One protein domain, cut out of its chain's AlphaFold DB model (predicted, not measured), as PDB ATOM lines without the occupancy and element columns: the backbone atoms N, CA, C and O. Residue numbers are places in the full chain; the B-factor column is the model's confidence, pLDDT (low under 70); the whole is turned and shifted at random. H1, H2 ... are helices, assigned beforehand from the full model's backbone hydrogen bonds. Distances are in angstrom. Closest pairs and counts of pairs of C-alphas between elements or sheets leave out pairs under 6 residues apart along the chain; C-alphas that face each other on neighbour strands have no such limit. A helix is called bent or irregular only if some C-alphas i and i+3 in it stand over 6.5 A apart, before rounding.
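AT A GLANCE: This is residues 2 to 83 of the 195 residues of the protein "HVA22-like protein" of Jatropha curcas (UniProt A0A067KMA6). A short helix, H1, meets the end of one very long helix, H2, at a corner, and H2 then bends into a wide, open horseshoe. H2a makes one side, residues 38 to 65 of H2b the floor and the rest of H2b the other side, while H1 points out of the plane of the horseshoe. The printed part has 82 residues with two named helices, H1 then H2, and no named strand; its class is all helix. It is extended, with a radius of gyration of the C-alphas of 20.5 A, and elongated, spanning 53 by 31 by 24 A.

HOW THE PARTS SIT: H1, residues 2 to 14, leads by a tight link of 5 residues to H2, residues 20 to 81. By its hydrogen bonds H2 was assigned as one helix, but it is bent: C-alphas 35 and 38 are 8.5 A apart, between arms H2a, residues 20 to 35, and H2b, residues 38 to 81. H1 and H2a touch only at the corner, through residues 12 to 14 and 20 to 21; their closest C-alphas, of Leu 13 and Thr 21, are 5.2 A apart. Their lines are about perpendicular, at 75 degrees. H2a and H2b are close but not clearly touching, with the C-alphas of Val 33 and Ile 40 closest at 7.3 A. They run opposite ways at a steep tilt of 44 degrees. H1 and H2b are apart. Every O i to N i+4 pair is within hydrogen-bond range in H1, against 10 of 12 in H2a and 37 of 40 in H2b.

IN THESE COORDINATES: H1 begins at C-alpha 2 (-37.085, -15.392, -9.140) and is 18.3 A long. H2a, 21.9 A long, has a kink of 34 degrees near residue 28. H2b, 51.7 A long, ends at C-alpha 81 (-27.447, -4.725, -43.526). It has a kink of 62 degrees near residue 65 and is irregular, with C-alphas 65 and 68 at 7.3 A.

THE WHOLE: The two C-alphas farthest apart, of Lys 35 and Lys 83, are 58.0 A apart. The printed part has no cut. Its mean pLDDT is 75.9; residues 16 to 22, 25 to 41 and 80 to 83 are under 70.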
ATOM      1  N   TYR A   2     -37.643 -14.075  -9.553       76.38
ATOM      2  CA  TYR A   2     -37.085 -15.392  -9.140       76.38
ATOM      3  C   TYR A   2     -36.440 -16.186 -10.299       76.38
ATOM      4  O   TYR A   2     -35.512 -16.968 -10.098       76.38
ATOM      5  N   GLY A   3     -36.920 -15.963 -11.529       83.69
ATOM      6  CA  GLY A   3     -36.382 -16.593 -12.740       83.69
ATOM      7  C   GLY A   3     -34.985 -16.101 -13.122       83.69
ATOM      8  O   GLY A   3     -34.160 -16.908 -13.536       83.69
ATOM      9  N   GLU A   4     -34.691 -14.815 -12.917       87.38
ATOM     10  CA  GLU A   4     -33.373 -14.228 -13.202       87.38
ATOM     11  C   GLU A   4     -32.308 -14.753 -12.239       87.38
ATOM     12  O   GLU A   4     -31.231 -15.129 -12.682       87.38
ATOM     13  N   VAL A   5     -32.621 -14.863 -10.942       87.00
ATOM     14  CA  VAL A   5     -31.687 -15.407  -9.939       87.00
ATOM     15  C   VAL A   5     -31.414 -16.889 -10.191       87.00
ATOM     16  O   VAL A   5     -30.261 -17.310 -10.152       87.00
ATOM     17  N   LYS A   6     -32.443 -17.684 -10.522       86.19
ATOM     18  CA  LYS A   6     -32.249 -19.084 -10.931       86.19
ATOM     19  C   LYS A   6     -31.387 -19.190 -12.185       86.19
ATOM     20  O   LYS A   6     -30.474 -20.007 -12.213       86.19
ATOM     21  N   LEU A   7     -31.652 -18.372 -13.204       85.88
ATOM     22  CA  LEU A   7     -30.888 -18.379 -14.450       85.88
ATOM     23  C   LEU A   7     -29.433 -17.958 -14.222       85.88
ATOM     24  O   LEU A   7     -28.530 -18.640 -14.687       85.88
ATOM     25  N   ALA A   8     -29.198 -16.893 -13.455       82.38
ATOM     26  CA  ALA A   8     -27.863 -16.458 -13.063       82.38
ATOM     27  C   ALA A   8     -27.126 -17.551 -12.280       82.38
ATOM     28  O   ALA A   8     -25.947 -17.780 -12.523       82.38
ATOM     29  N   PHE A   9     -27.829 -18.281 -11.408       80.19
ATOM     30  CA  PHE A   9     -27.273 -19.421 -10.684       80.19
ATOM     31  C   PHE A   9     -26.913 -20.578 -11.622       80.19
ATOM     32  O   PHE A   9     -25.819 -21.116 -11.513       80.19
ATOM     33  N   PHE A  10     -27.772 -20.921 -12.588       81.62
ATOM     34  CA  PHE A  10     -27.466 -21.931 -13.606       81.62
ATOM     35  C   PHE A  10     -26.298 -21.519 -14.504       81.62
ATOM     36  O   PHE A  10     -25.442 -22.349 -14.773       81.62
ATOM     37  N   ILE A  11     -26.217 -20.256 -14.930       80.75
ATOM     38  CA  ILE A  11     -25.101 -19.732 -15.734       80.75
ATOM     39  C   ILE A  11     -23.803 -19.737 -14.916       80.75
ATOM     40  O   ILE A  11     -22.761 -20.149 -15.419       80.75
ATOM     41  N   TYR A  12     -23.866 -19.341 -13.645       72.94
ATOM     42  CA  TYR A  12     -22.741 -19.397 -12.711       72.94
ATOM     43  C   TYR A  12     -22.262 -20.839 -12.474       72.94
ATOM     44  O   TYR A  12     -21.061 -21.104 -12.473       72.94
ATOM     45  N   LEU A  13     -23.198 -21.786 -12.353       74.88
ATOM     46  CA  LEU A  13     -22.920 -23.225 -12.302       74.88
ATOM     47  C   LEU A  13     -22.523 -23.826 -13.651       74.88
ATOM     48  O   LEU A  13     -22.053 -24.954 -13.672       74.88
ATOM     49  N   TRP A  14     -22.743 -23.147 -14.772       73.88
ATOM     50  CA  TRP A  14     -22.357 -23.637 -16.095       73.88
ATOM     51  C   TRP A  14     -20.973 -23.130 -16.493       73.88
ATOM     52  O   TRP A  14     -20.285 -23.762 -17.287       73.88
ATOM     53  N   TYR A  15     -20.540 -21.995 -15.941       73.06
ATOM     54  CA  TYR A  15     -19.260 -21.385 -16.262       73.06
ATOM     55  C   TYR A  15     -18.109 -22.133 -15.552       73.06
ATOM     56  O   TYR A  15     -17.954 -22.032 -14.331       73.06
ATOM     57  N   PRO A  16     -17.259 -22.883 -16.285       63.78
ATOM     58  CA  PRO A  16     -16.241 -23.763 -15.695       63.78
ATOM     59  C   PRO A  16     -15.042 -23.002 -15.103       63.78
ATOM     60  O   PRO A  16     -14.160 -23.593 -14.486       63.78
ATOM     61  N   LYS A  17     -14.967 -21.681 -15.316       59.75
ATOM     62  CA  LYS A  17     -13.870 -20.820 -14.844       59.75
ATOM     63  C   LYS A  17     -14.093 -20.297 -13.422       59.75
ATOM     64  O   LYS A  17     -13.136 -19.887 -12.771       59.75
ATOM     65  N   THR A  18     -15.331 -20.302 -12.929       68.50
ATOM     66  CA  THR A  18     -15.658 -19.937 -11.545       68.50
ATOM     67  C   THR A  18     -15.567 -21.173 -10.665       68.50
ATOM     68  O   THR A  18     -16.268 -22.142 -10.912       68.50
ATOM     69  N   LYS A  19     -14.751 -21.159  -9.605       65.94
ATOM     70  CA  LYS A  19     -14.457 -22.343  -8.765       65.94
ATOM     71  C   LYS A  19     -15.674 -23.069  -8.149       65.94
ATOM     72  O   LYS A  19     -15.512 -24.165  -7.620       65.94
ATOM     73  N   GLY A  20     -16.878 -22.500  -8.243       68.69
ATOM     74  CA  GLY A  20     -18.134 -23.153  -7.870       68.69
ATOM     75  C   GLY A  20     -18.478 -24.382  -8.722       68.69
ATOM     76  O   GLY A  20     -18.955 -25.370  -8.171       68.69
ATOM     77  N   THR A  21     -18.175 -24.382 -10.027       68.00
ATOM     78  CA  THR A  21     -18.421 -25.538 -10.917       68.00
ATOM     79  C   THR A  21     -17.615 -26.754 -10.497       68.00
ATOM     80  O   THR A  21     -18.173 -27.839 -10.380       68.00
ATOM     81  N   GLY A  22     -16.324 -26.564 -10.209       69.44
ATOM     82  CA  GLY A  22     -15.453 -27.632  -9.716       69.44
ATOM     83  C   GLY A  22     -15.953 -28.220  -8.398       69.44
ATOM     84  O   GLY A  22     -16.037 -29.431  -8.269       69.44
ATOM     85  N   TYR A  23     -16.374 -27.385  -7.444       71.38
ATOM     86  CA  TYR A  23     -16.855 -27.870  -6.147       71.38
ATOM     87  C   TYR A  23     -18.146 -28.689  -6.256       71.38
ATOM     88  O   TYR A  23     -18.273 -29.736  -5.631       71.38
ATOM     89  N   ILE A  24     -19.100 -28.243  -7.071       72.81
ATOM     90  CA  ILE A  24     -20.384 -28.933  -7.264       72.81
ATOM     91  C   ILE A  24     -20.188 -30.202  -8.095       72.81
ATOM     92  O   ILE A  24     -20.816 -31.228  -7.817       72.81
ATOM     93  N   TYR A  25     -19.274 -30.150  -9.069       65.31
ATOM     94  CA  TYR A  25     -18.875 -31.321  -9.828       65.31
ATOM     95  C   TYR A  25     -18.250 -32.375  -8.913       65.31
ATOM     96  O   TYR A  25     -18.719 -33.501  -8.882       65.31
ATOM     97  N   GLU A  26     -17.276 -32.000  -8.088       68.19
ATOM     98  CA  GLU A  26     -16.597 -32.911  -7.161       68.19
ATOM     99  C   GLU A  26     -17.498 -33.399  -6.011       68.19
ATOM    100  O   GLU A  26     -17.355 -34.534  -5.563       68.19
ATOM    101  N   SER A  27     -18.443 -32.579  -5.538       67.31
ATOM    102  CA  SER A  27     -19.260 -32.906  -4.355       67.31
ATOM    103  C   SER A  27     -20.553 -33.651  -4.680       67.31
ATOM    104  O   SER A  27     -20.996 -34.468  -3.880       67.31
ATOM    105  N   LEU A  28     -21.186 -33.366  -5.825       64.38
ATOM    106  CA  LEU A  28     -22.492 -33.935  -6.181       64.38
ATOM    107  C   LEU A  28     -22.427 -34.783  -7.447       64.38
ATOM    108  O   LEU A  28     -22.921 -35.907  -7.441       64.38
ATOM    109  N   LEU A  29     -21.801 -34.282  -8.517       64.50
ATOM    110  CA  LEU A  29     -21.725 -35.040  -9.769       64.50
ATOM    111  C   LEU A  29     -20.753 -36.206  -9.662       64.50
ATOM    112  O   LEU A  29     -21.075 -37.280 -10.134       64.50
ATOM    113  N   ARG A  30     -19.609 -36.059  -9.004       65.56
ATOM    114  CA  ARG A  30     -18.597 -37.109  -8.902       65.56
ATOM    115  C   ARG A  30     -19.083 -38.334  -8.128       65.56
ATOM    116  O   ARG A  30     -18.965 -39.417  -8.685       65.56
ATOM    117  N   PRO A  31     -19.683 -38.237  -6.925       66.31
ATOM    118  CA  PRO A  31     -20.238 -39.416  -6.257       66.31
ATOM    119  C   PRO A  31     -21.494 -39.970  -6.952       66.31
ATOM    120  O   PRO A  31     -21.747 -41.167  -6.862       66.31
ATOM    121  N   PHE A  32     -22.270 -39.142  -7.663       58.44
ATOM    122  CA  PHE A  32     -23.453 -39.594  -8.408       58.44
ATOM    123  C   PHE A  32     -23.084 -40.307  -9.718       58.44
ATOM    124  O   PHE A  32     -23.641 -41.355 -10.030       58.44
ATOM    125  N   VAL A  33     -22.102 -39.777 -10.446       63.19
ATOM    126  CA  VAL A  33     -21.529 -40.365 -11.661       63.19
ATOM    127  C   VAL A  33     -20.743 -41.616 -11.301       63.19
ATOM    128  O   VAL A  33     -21.052 -42.655 -11.860       63.19
ATOM    129  N   ALA A  34     -19.851 -41.576 -10.302       65.81
ATOM    130  CA  ALA A  34     -19.076 -42.741  -9.856       65.81
ATOM    131  C   ALA A  34     -19.964 -43.920  -9.414       65.81
ATOM    132  O   ALA A  34     -19.626 -45.079  -9.631       65.81
ATOM    133  N   LYS A  35     -21.123 -43.641  -8.801       65.50
ATOM    134  CA  LYS A  35     -22.062 -44.677  -8.346       65.50
ATOM    135  C   LYS A  35     -22.945 -45.234  -9.467       65.50
ATOM    136  O   LYS A  35     -23.456 -46.342  -9.332       65.50
ATOM    137  N   HIS A  36     -23.109 -44.492 -10.560       62.09
ATOM    138  CA  HIS A  36     -23.923 -44.890 -11.703       62.09
ATOM    139  C   HIS A  36     -23.121 -44.984 -13.016       62.09
ATOM    140  O   HIS A  36     -23.749 -44.978 -14.065       62.09
ATOM    141  N   GLU A  37     -21.786 -45.100 -13.017       64.31
ATOM    142  CA  GLU A  37     -20.961 -45.027 -14.247       64.31
ATOM    143  C   GLU A  37     -21.474 -45.939 -15.365       64.31
ATOM    144  O   GLU A  37     -21.727 -45.499 -16.482       64.31
ATOM    145  N   THR A  38     -21.752 -47.203 -15.051       62.34
ATOM    146  CA  THR A  38     -22.212 -48.176 -16.052       62.34
ATOM    147  C   THR A  38     -23.678 -47.985 -16.446       62.34
ATOM    148  O   THR A  38     -24.090 -48.354 -17.548       62.34
ATOM    149  N   GLU A  39     -24.494 -47.424 -15.555       61.69
ATOM    150  CA  GLU A  39     -25.927 -47.233 -15.774       61.69
ATOM    151  C   GLU A  39     -26.221 -45.913 -16.492       61.69
ATOM    152  O   GLU A  39     -27.028 -45.903 -17.421       61.69
ATOM    153  N   ILE A  40     -25.528 -44.829 -16.126       67.25
ATOM    154  CA  ILE A  40     -25.559 -43.537 -16.811       67.25
ATOM    155  C   ILE A  40     -25.013 -43.706 -18.209       67.25
ATOM    156  O   ILE A  40     -25.702 -43.287 -19.121       67.25
ATOM    157  N   ASP A  41     -23.869 -44.348 -18.426       67.69
ATOM    158  CA  ASP A  41     -23.355 -44.477 -19.791       67.69
ATOM    159  C   ASP A  41     -24.331 -45.246 -20.683       67.69
ATOM    160  O   ASP A  41     -24.631 -44.829 -21.805       67.69
ATOM    161  N   ARG A  42     -24.947 -46.309 -20.151       73.44
ATOM    162  CA  ARG A  42     -25.968 -47.065 -20.880       73.44
ATOM    163  C   ARG A  42     -27.235 -46.244 -21.127       73.44
ATOM    164  O   ARG A  42     -27.770 -46.263 -22.235       73.44
ATOM    165  N   LYS A  43     -27.717 -45.509 -20.121       73.00
ATOM    166  CA  LYS A  43     -28.925 -44.675 -20.212       73.00
ATOM    167  C   LYS A  43     -28.708 -43.423 -21.046       73.00
ATOM    168  O   LYS A  43     -29.615 -43.032 -21.765       73.00
ATOM    169  N   LEU A  44     -27.528 -42.825 -21.004       78.38
ATOM    170  CA  LEU A  44     -27.128 -41.661 -21.779       78.38
ATOM    171  C   LEU A  44     -26.954 -42.047 -23.240       78.38
ATOM    172  O   LEU A  44     -27.390 -41.295 -24.100       78.38
ATOM    173  N   LEU A  45     -26.395 -43.221 -23.540       77.38
ATOM    174  CA  LEU A  45     -26.316 -43.720 -24.910       77.38
ATOM    175  C   LEU A  45     -27.717 -44.025 -25.471       77.38
ATOM    176  O   LEU A  45     -28.030 -43.618 -26.589       77.38
ATOM    177  N   GLU A  46     -28.585 -44.658 -24.673       78.19
ATOM    178  CA  GLU A  46     -29.989 -44.925 -25.022       78.19
ATOM    179  C   GLU A  46     -30.784 -43.619 -25.226       78.19
ATOM    180  O   GLU A  46     -31.505 -43.463 -26.214       78.19
ATOM    181  N   LEU A  47     -30.623 -42.650 -24.320       83.81
ATOM    182  CA  LEU A  47     -31.255 -41.332 -24.395       83.81
ATOM    183  C   LEU A  47     -30.697 -40.507 -25.542       83.81
ATOM    184  O   LEU A  47     -31.469 -39.852 -26.221       83.81
ATOM    185  N   LYS A  48     -29.388 -40.547 -25.790       84.75
ATOM    186  CA  LYS A  48     -28.743 -39.858 -26.907       84.75
ATOM    187  C   LYS A  48     -29.269 -40.393 -28.225       84.75
ATOM    188  O   LYS A  48     -29.631 -39.590 -29.072       84.75
ATOM    189  N   ALA A  49     -29.352 -41.712 -28.391       85.69
ATOM    190  CA  ALA A  49     -29.910 -42.312 -29.597       85.69
ATOM    191  C   ALA A  49     -31.367 -41.871 -29.822       85.69
ATOM    192  O   ALA A  49     -31.701 -41.393 -30.903       85.69
ATOM    193  N   ARG A  50     -32.214 -41.926 -28.784       83.19
ATOM    194  CA  ARG A  50     -33.608 -41.449 -28.863       83.19
ATOM    195  C   ARG A  50     -33.712 -39.943 -29.096       83.19
ATOM    196  O   ARG A  50     -34.537 -39.498 -29.881       83.19
ATOM    197  N   ALA A  51     -32.884 -39.151 -28.427       89.75
ATOM    198  CA  ALA A  51     -32.844 -37.702 -28.576       89.75
ATOM    199  C   ALA A  51     -32.375 -37.302 -29.974       89.75
ATOM    200  O   ALA A  51     -32.899 -36.340 -30.515       89.75
ATOM    201  N   TRP A  52     -31.440 -38.043 -30.573       91.56
ATOM    202  CA  TRP A  52     -31.034 -37.859 -31.965       91.56
ATOM    203  C   TRP A  52     -32.156 -38.192 -32.938       91.56
ATOM    204  O   TRP A  52     -32.375 -37.431 -33.875       91.56
ATOM    205  N   ASP A  53     -32.895 -39.271 -32.691       87.50
ATOM    206  CA  ASP A  53     -34.064 -39.629 -33.493       87.50
ATOM    207  C   ASP A  53     -35.130 -38.518 -33.435       87.50
ATOM    208  O   ASP A  53     -35.595 -38.021 -34.463       87.50
ATOM    209  N   PHE A  54     -35.410 -37.994 -32.234       90.31
ATOM    210  CA  PHE A  54     -36.269 -36.821 -32.067       90.31
ATOM    211  C   PHE A  54     -35.686 -35.564 -32.720       90.31
ATOM    212  O   PHE A  54     -36.416 -34.838 -33.386       90.31
ATOM    213  N   ALA A  55     -34.394 -35.286 -32.563       90.25
ATOM    214  CA  ALA A  55     -33.757 -34.104 -33.129       90.25
ATOM    215  C   ALA A  55     -33.838 -34.112 -34.654       90.25
ATOM    216  O   ALA A  55     -34.213 -33.101 -35.234       90.25
ATOM    217  N   ILE A  56     -33.567 -35.248 -35.302       88.19
ATOM    218  CA  ILE A  56     -33.697 -35.401 -36.755       88.19
ATOM    219  C   ILE A  56     -35.164 -35.274 -37.167       88.19
ATOM    220  O   ILE A  56     -35.468 -34.539 -38.105       88.19
ATOM    221  N   TYR A  57     -36.086 -35.922 -36.451       87.12
ATOM    222  CA  TYR A  57     -37.521 -35.813 -36.716       87.12
ATOM    223  C   TYR A  57     -38.010 -34.358 -36.646       87.12
ATOM    224  O   TYR A  57     -38.663 -33.862 -37.568       87.12
ATOM    225  N   TYR A  58     -37.663 -33.631 -35.585       84.56
ATOM    226  CA  TYR A  58     -38.023 -32.224 -35.433       84.56
ATOM    227  C   TYR A  58     -37.278 -31.337 -36.426       84.56
ATOM    228  O   TYR A  58     -37.886 -30.435 -36.986       84.56
ATOM    229  N   TRP A  59     -36.011 -31.619 -36.725       86.12
ATOM    230  CA  TRP A  59     -35.241 -30.902 -37.739       86.12
ATOM    231  C   TRP A  59     -35.875 -31.020 -39.123       86.12
ATOM    232  O   TRP A  59     -36.003 -30.022 -39.825       86.12
ATOM    233  N   GLN A  60     -36.338 -32.210 -39.512       80.56
ATOM    234  CA  GLN A  60     -37.046 -32.409 -40.777       80.56
ATOM    235  C   GLN A  60     -38.364 -31.625 -40.823       80.56
ATOM    236  O   GLN A  60     -38.685 -31.033 -41.853       80.56
ATOM    237  N   ASN A  61     -39.107 -31.573 -39.715       79.81
ATOM    238  CA  ASN A  61     -40.311 -30.745 -39.611       79.81
ATOM    239  C   ASN A  61     -39.974 -29.245 -39.691       79.81
ATOM    240  O   ASN A  61     -40.584 -28.513 -40.469       79.81
ATOM    241  N   CYS A  62     -38.949 -28.795 -38.969       78.56
ATOM    242  CA  CYS A  62     -38.487 -27.411 -38.978       78.56
ATOM    243  C   CYS A  62     -37.931 -26.987 -40.339       78.56
ATOM    244  O   CYS A  62     -38.178 -25.866 -40.755       78.56
ATOM    245  N   THR A  63     -37.225 -27.856 -41.061       81.75
ATOM    246  CA  THR A  63     -36.659 -27.526 -42.378       81.75
ATOM    247  C   THR A  63     -37.770 -27.364 -43.416       81.75
ATOM    248  O   THR A  63     -37.718 -26.437 -44.218       81.75
ATOM    249  N   LYS A  64     -38.822 -28.196 -43.358       74.12
ATOM    250  CA  LYS A  64     -39.985 -28.081 -44.255       74.12
ATOM    251  C   LYS A  64     -40.755 -26.772 -44.063       74.12
ATOM    252  O   LYS A  64     -41.168 -26.173 -45.049       74.12
ATOM    253  N   LEU A  65     -40.938 -26.321 -42.817       75.44
ATOM    254  CA  LEU A  65     -41.579 -25.029 -42.533       75.44
ATOM    255  C   LEU A  65     -40.618 -23.835 -42.670       75.44
ATOM    256  O   LEU A  65     -41.048 -22.738 -43.010       75.44
ATOM    257  N   GLY A  66     -39.333 -24.040 -42.395       81.88
ATOM    258  CA  GLY A  66     -38.331 -22.988 -42.265       81.88
ATOM    259  C   GLY A  66     -37.614 -22.628 -43.558       81.88
ATOM    260  O   GLY A  66     -37.000 -21.569 -43.610       81.88
ATOM    261  N   GLN A  67     -37.683 -23.459 -44.603       80.81
ATOM    262  CA  GLN A  67     -36.938 -23.229 -45.843       80.81
ATOM    263  C   GLN A  67     -37.235 -21.849 -46.444       80.81
ATOM    264  O   GLN A  67     -36.311 -21.095 -46.716       80.81
ATOM    265  N   SER A  68     -38.502 -21.467 -46.604       79.94
ATOM    266  CA  SER A  68     -38.856 -20.173 -47.206       79.94
ATOM    267  C   SER A  68     -38.701 -18.998 -46.238       79.94
ATOM    268  O   SER A  68     -38.261 -17.924 -46.641       79.94
ATOM    269  N   THR A  69     -39.018 -19.187 -44.955       81.25
ATOM    270  CA  THR A  69     -38.946 -18.112 -43.956       81.25
ATOM    271  C   THR A  69     -37.509 -17.775 -43.578       81.25
ATOM    272  O   THR A  69     -37.201 -16.615 -43.338       81.25
ATOM    273  N   PHE A  70     -36.614 -18.765 -43.543       83.19
ATOM    274  CA  PHE A  70     -35.206 -18.558 -43.218       83.19
ATOM    275  C   PHE A  70     -34.500 -17.732 -44.292       83.19
ATOM    276  O   PHE A  70     -33.822 -16.769 -43.948       83.19
ATOM    277  N   PHE A  71     -34.715 -18.036 -45.579       84.69
ATOM    278  CA  PHE A  71     -34.160 -17.222 -46.665       84.69
ATOM    279  C   PHE A  71     -34.755 -15.816 -46.692       84.69
ATOM    280  O   PHE A  71     -34.002 -14.872 -46.871       84.69
ATOM    281  N   GLN A  72     -36.054 -15.649 -46.426       83.69
ATOM    282  CA  GLN A  72     -36.660 -14.315 -46.327       83.69
ATOM    283  C   GLN A  72     -36.105 -13.503 -45.159       83.69
ATOM    284  O   GLN A  72     -35.878 -12.309 -45.307       83.69
ATOM    285  N   VAL A  73     -35.874 -14.127 -44.002       88.06
ATOM    286  CA  VAL A  73     -35.240 -13.456 -42.863       88.06
ATOM    287  C   VAL A  73     -33.788 -13.131 -43.185       88.06
ATOM    288  O   VAL A  73     -33.362 -12.022 -42.890       88.06
ATOM    289  N   LEU A  74     -33.040 -14.035 -43.825       87.12
ATOM    290  CA  LEU A  74     -31.671 -13.758 -44.267       87.12
ATOM    291  C   LEU A  74     -31.618 -12.622 -45.281       87.12
ATOM    292  O   LEU A  74     -30.762 -11.757 -45.171       87.12
ATOM    293  N   GLU A  75     -32.517 -12.623 -46.258       83.94
ATOM    294  CA  GLU A  75     -32.601 -11.605 -47.295       83.94
ATOM    295  C   GLU A  75     -33.067 -10.275 -46.709       83.94
ATOM    296  O   GLU A  75     -32.499  -9.241 -47.031       83.94
ATOM    297  N   TYR A  76     -34.013 -10.289 -45.767       86.81
ATOM    298  CA  TYR A  76     -34.401  -9.112 -44.998       86.81
ATOM    299  C   TYR A  76     -33.229  -8.578 -44.178       86.81
ATOM    300  O   TYR A  76     -32.986  -7.381 -44.194       86.81
ATOM    301  N   LEU A  77     -32.453  -9.443 -43.524       85.00
ATOM    302  CA  LEU A  77     -31.295  -9.045 -42.726       85.00
ATOM    303  C   LEU A  77     -30.127  -8.572 -43.603       85.00
ATOM    304  O   LEU A  77     -29.436  -7.630 -43.238       85.00
ATOM    305  N   ALA A  78     -29.929  -9.168 -44.780       83.69
ATOM    306  CA  ALA A  78     -28.944  -8.747 -45.774       83.69
ATOM    307  C   ALA A  78     -29.353  -7.429 -46.456       83.69
ATOM    308  O   ALA A  78     -28.520  -6.549 -46.655       83.69
ATOM    309  N   ALA A  79     -30.642  -7.241 -46.740       81.12
ATOM    310  CA  ALA A  79     -31.196  -5.987 -47.244       81.12
ATOM    311  C   ALA A  79     -31.194  -4.889 -46.166       81.12
ATOM    312  O   ALA A  79     -30.974  -3.716 -46.468       81.12
ATOM    313  N   GLN A  80     -31.389  -5.265 -44.900       67.94
ATOM    314  CA  GLN A  80     -31.304  -4.384 -43.737       67.94
ATOM    315  C   GLN A  80     -29.851  -4.100 -43.331       67.94
ATOM    316  O   GLN A  80     -29.585  -3.041 -42.772       67.94
ATOM    317  N   SER A  81     -28.891  -4.958 -43.695       58.56
ATOM    318  CA  SER A  81     -27.447  -4.725 -43.526       58.56
ATOM    319  C   SER A  81     -26.968  -3.494 -44.310       58.56
ATOM    320  O   SER A  81     -26.074  -2.781 -43.863       58.56
ATOM    321  N   GLY A  82     -27.630  -3.154 -45.424       56.94
ATOM    322  CA  GLY A  82     -27.402  -1.887 -46.132       56.94
ATOM    323  C   GLY A  82     -28.208  -0.692 -45.604       56.94
ATOM    324  O   GLY A  82     -27.989   0.434 -46.043       56.94
ATOM    325  N   LYS A  83     -29.184  -0.915 -44.714       52.72
ATOM    326  CA  LYS A  83     -30.162   0.090 -44.271       52.72
ATOM    327  C   LYS A  83     -30.599  -0.175 -42.830       52.72
ATOM    328  O   LYS A  83     -31.781  -0.363 -42.550       52.72
TER     329      LYS A  83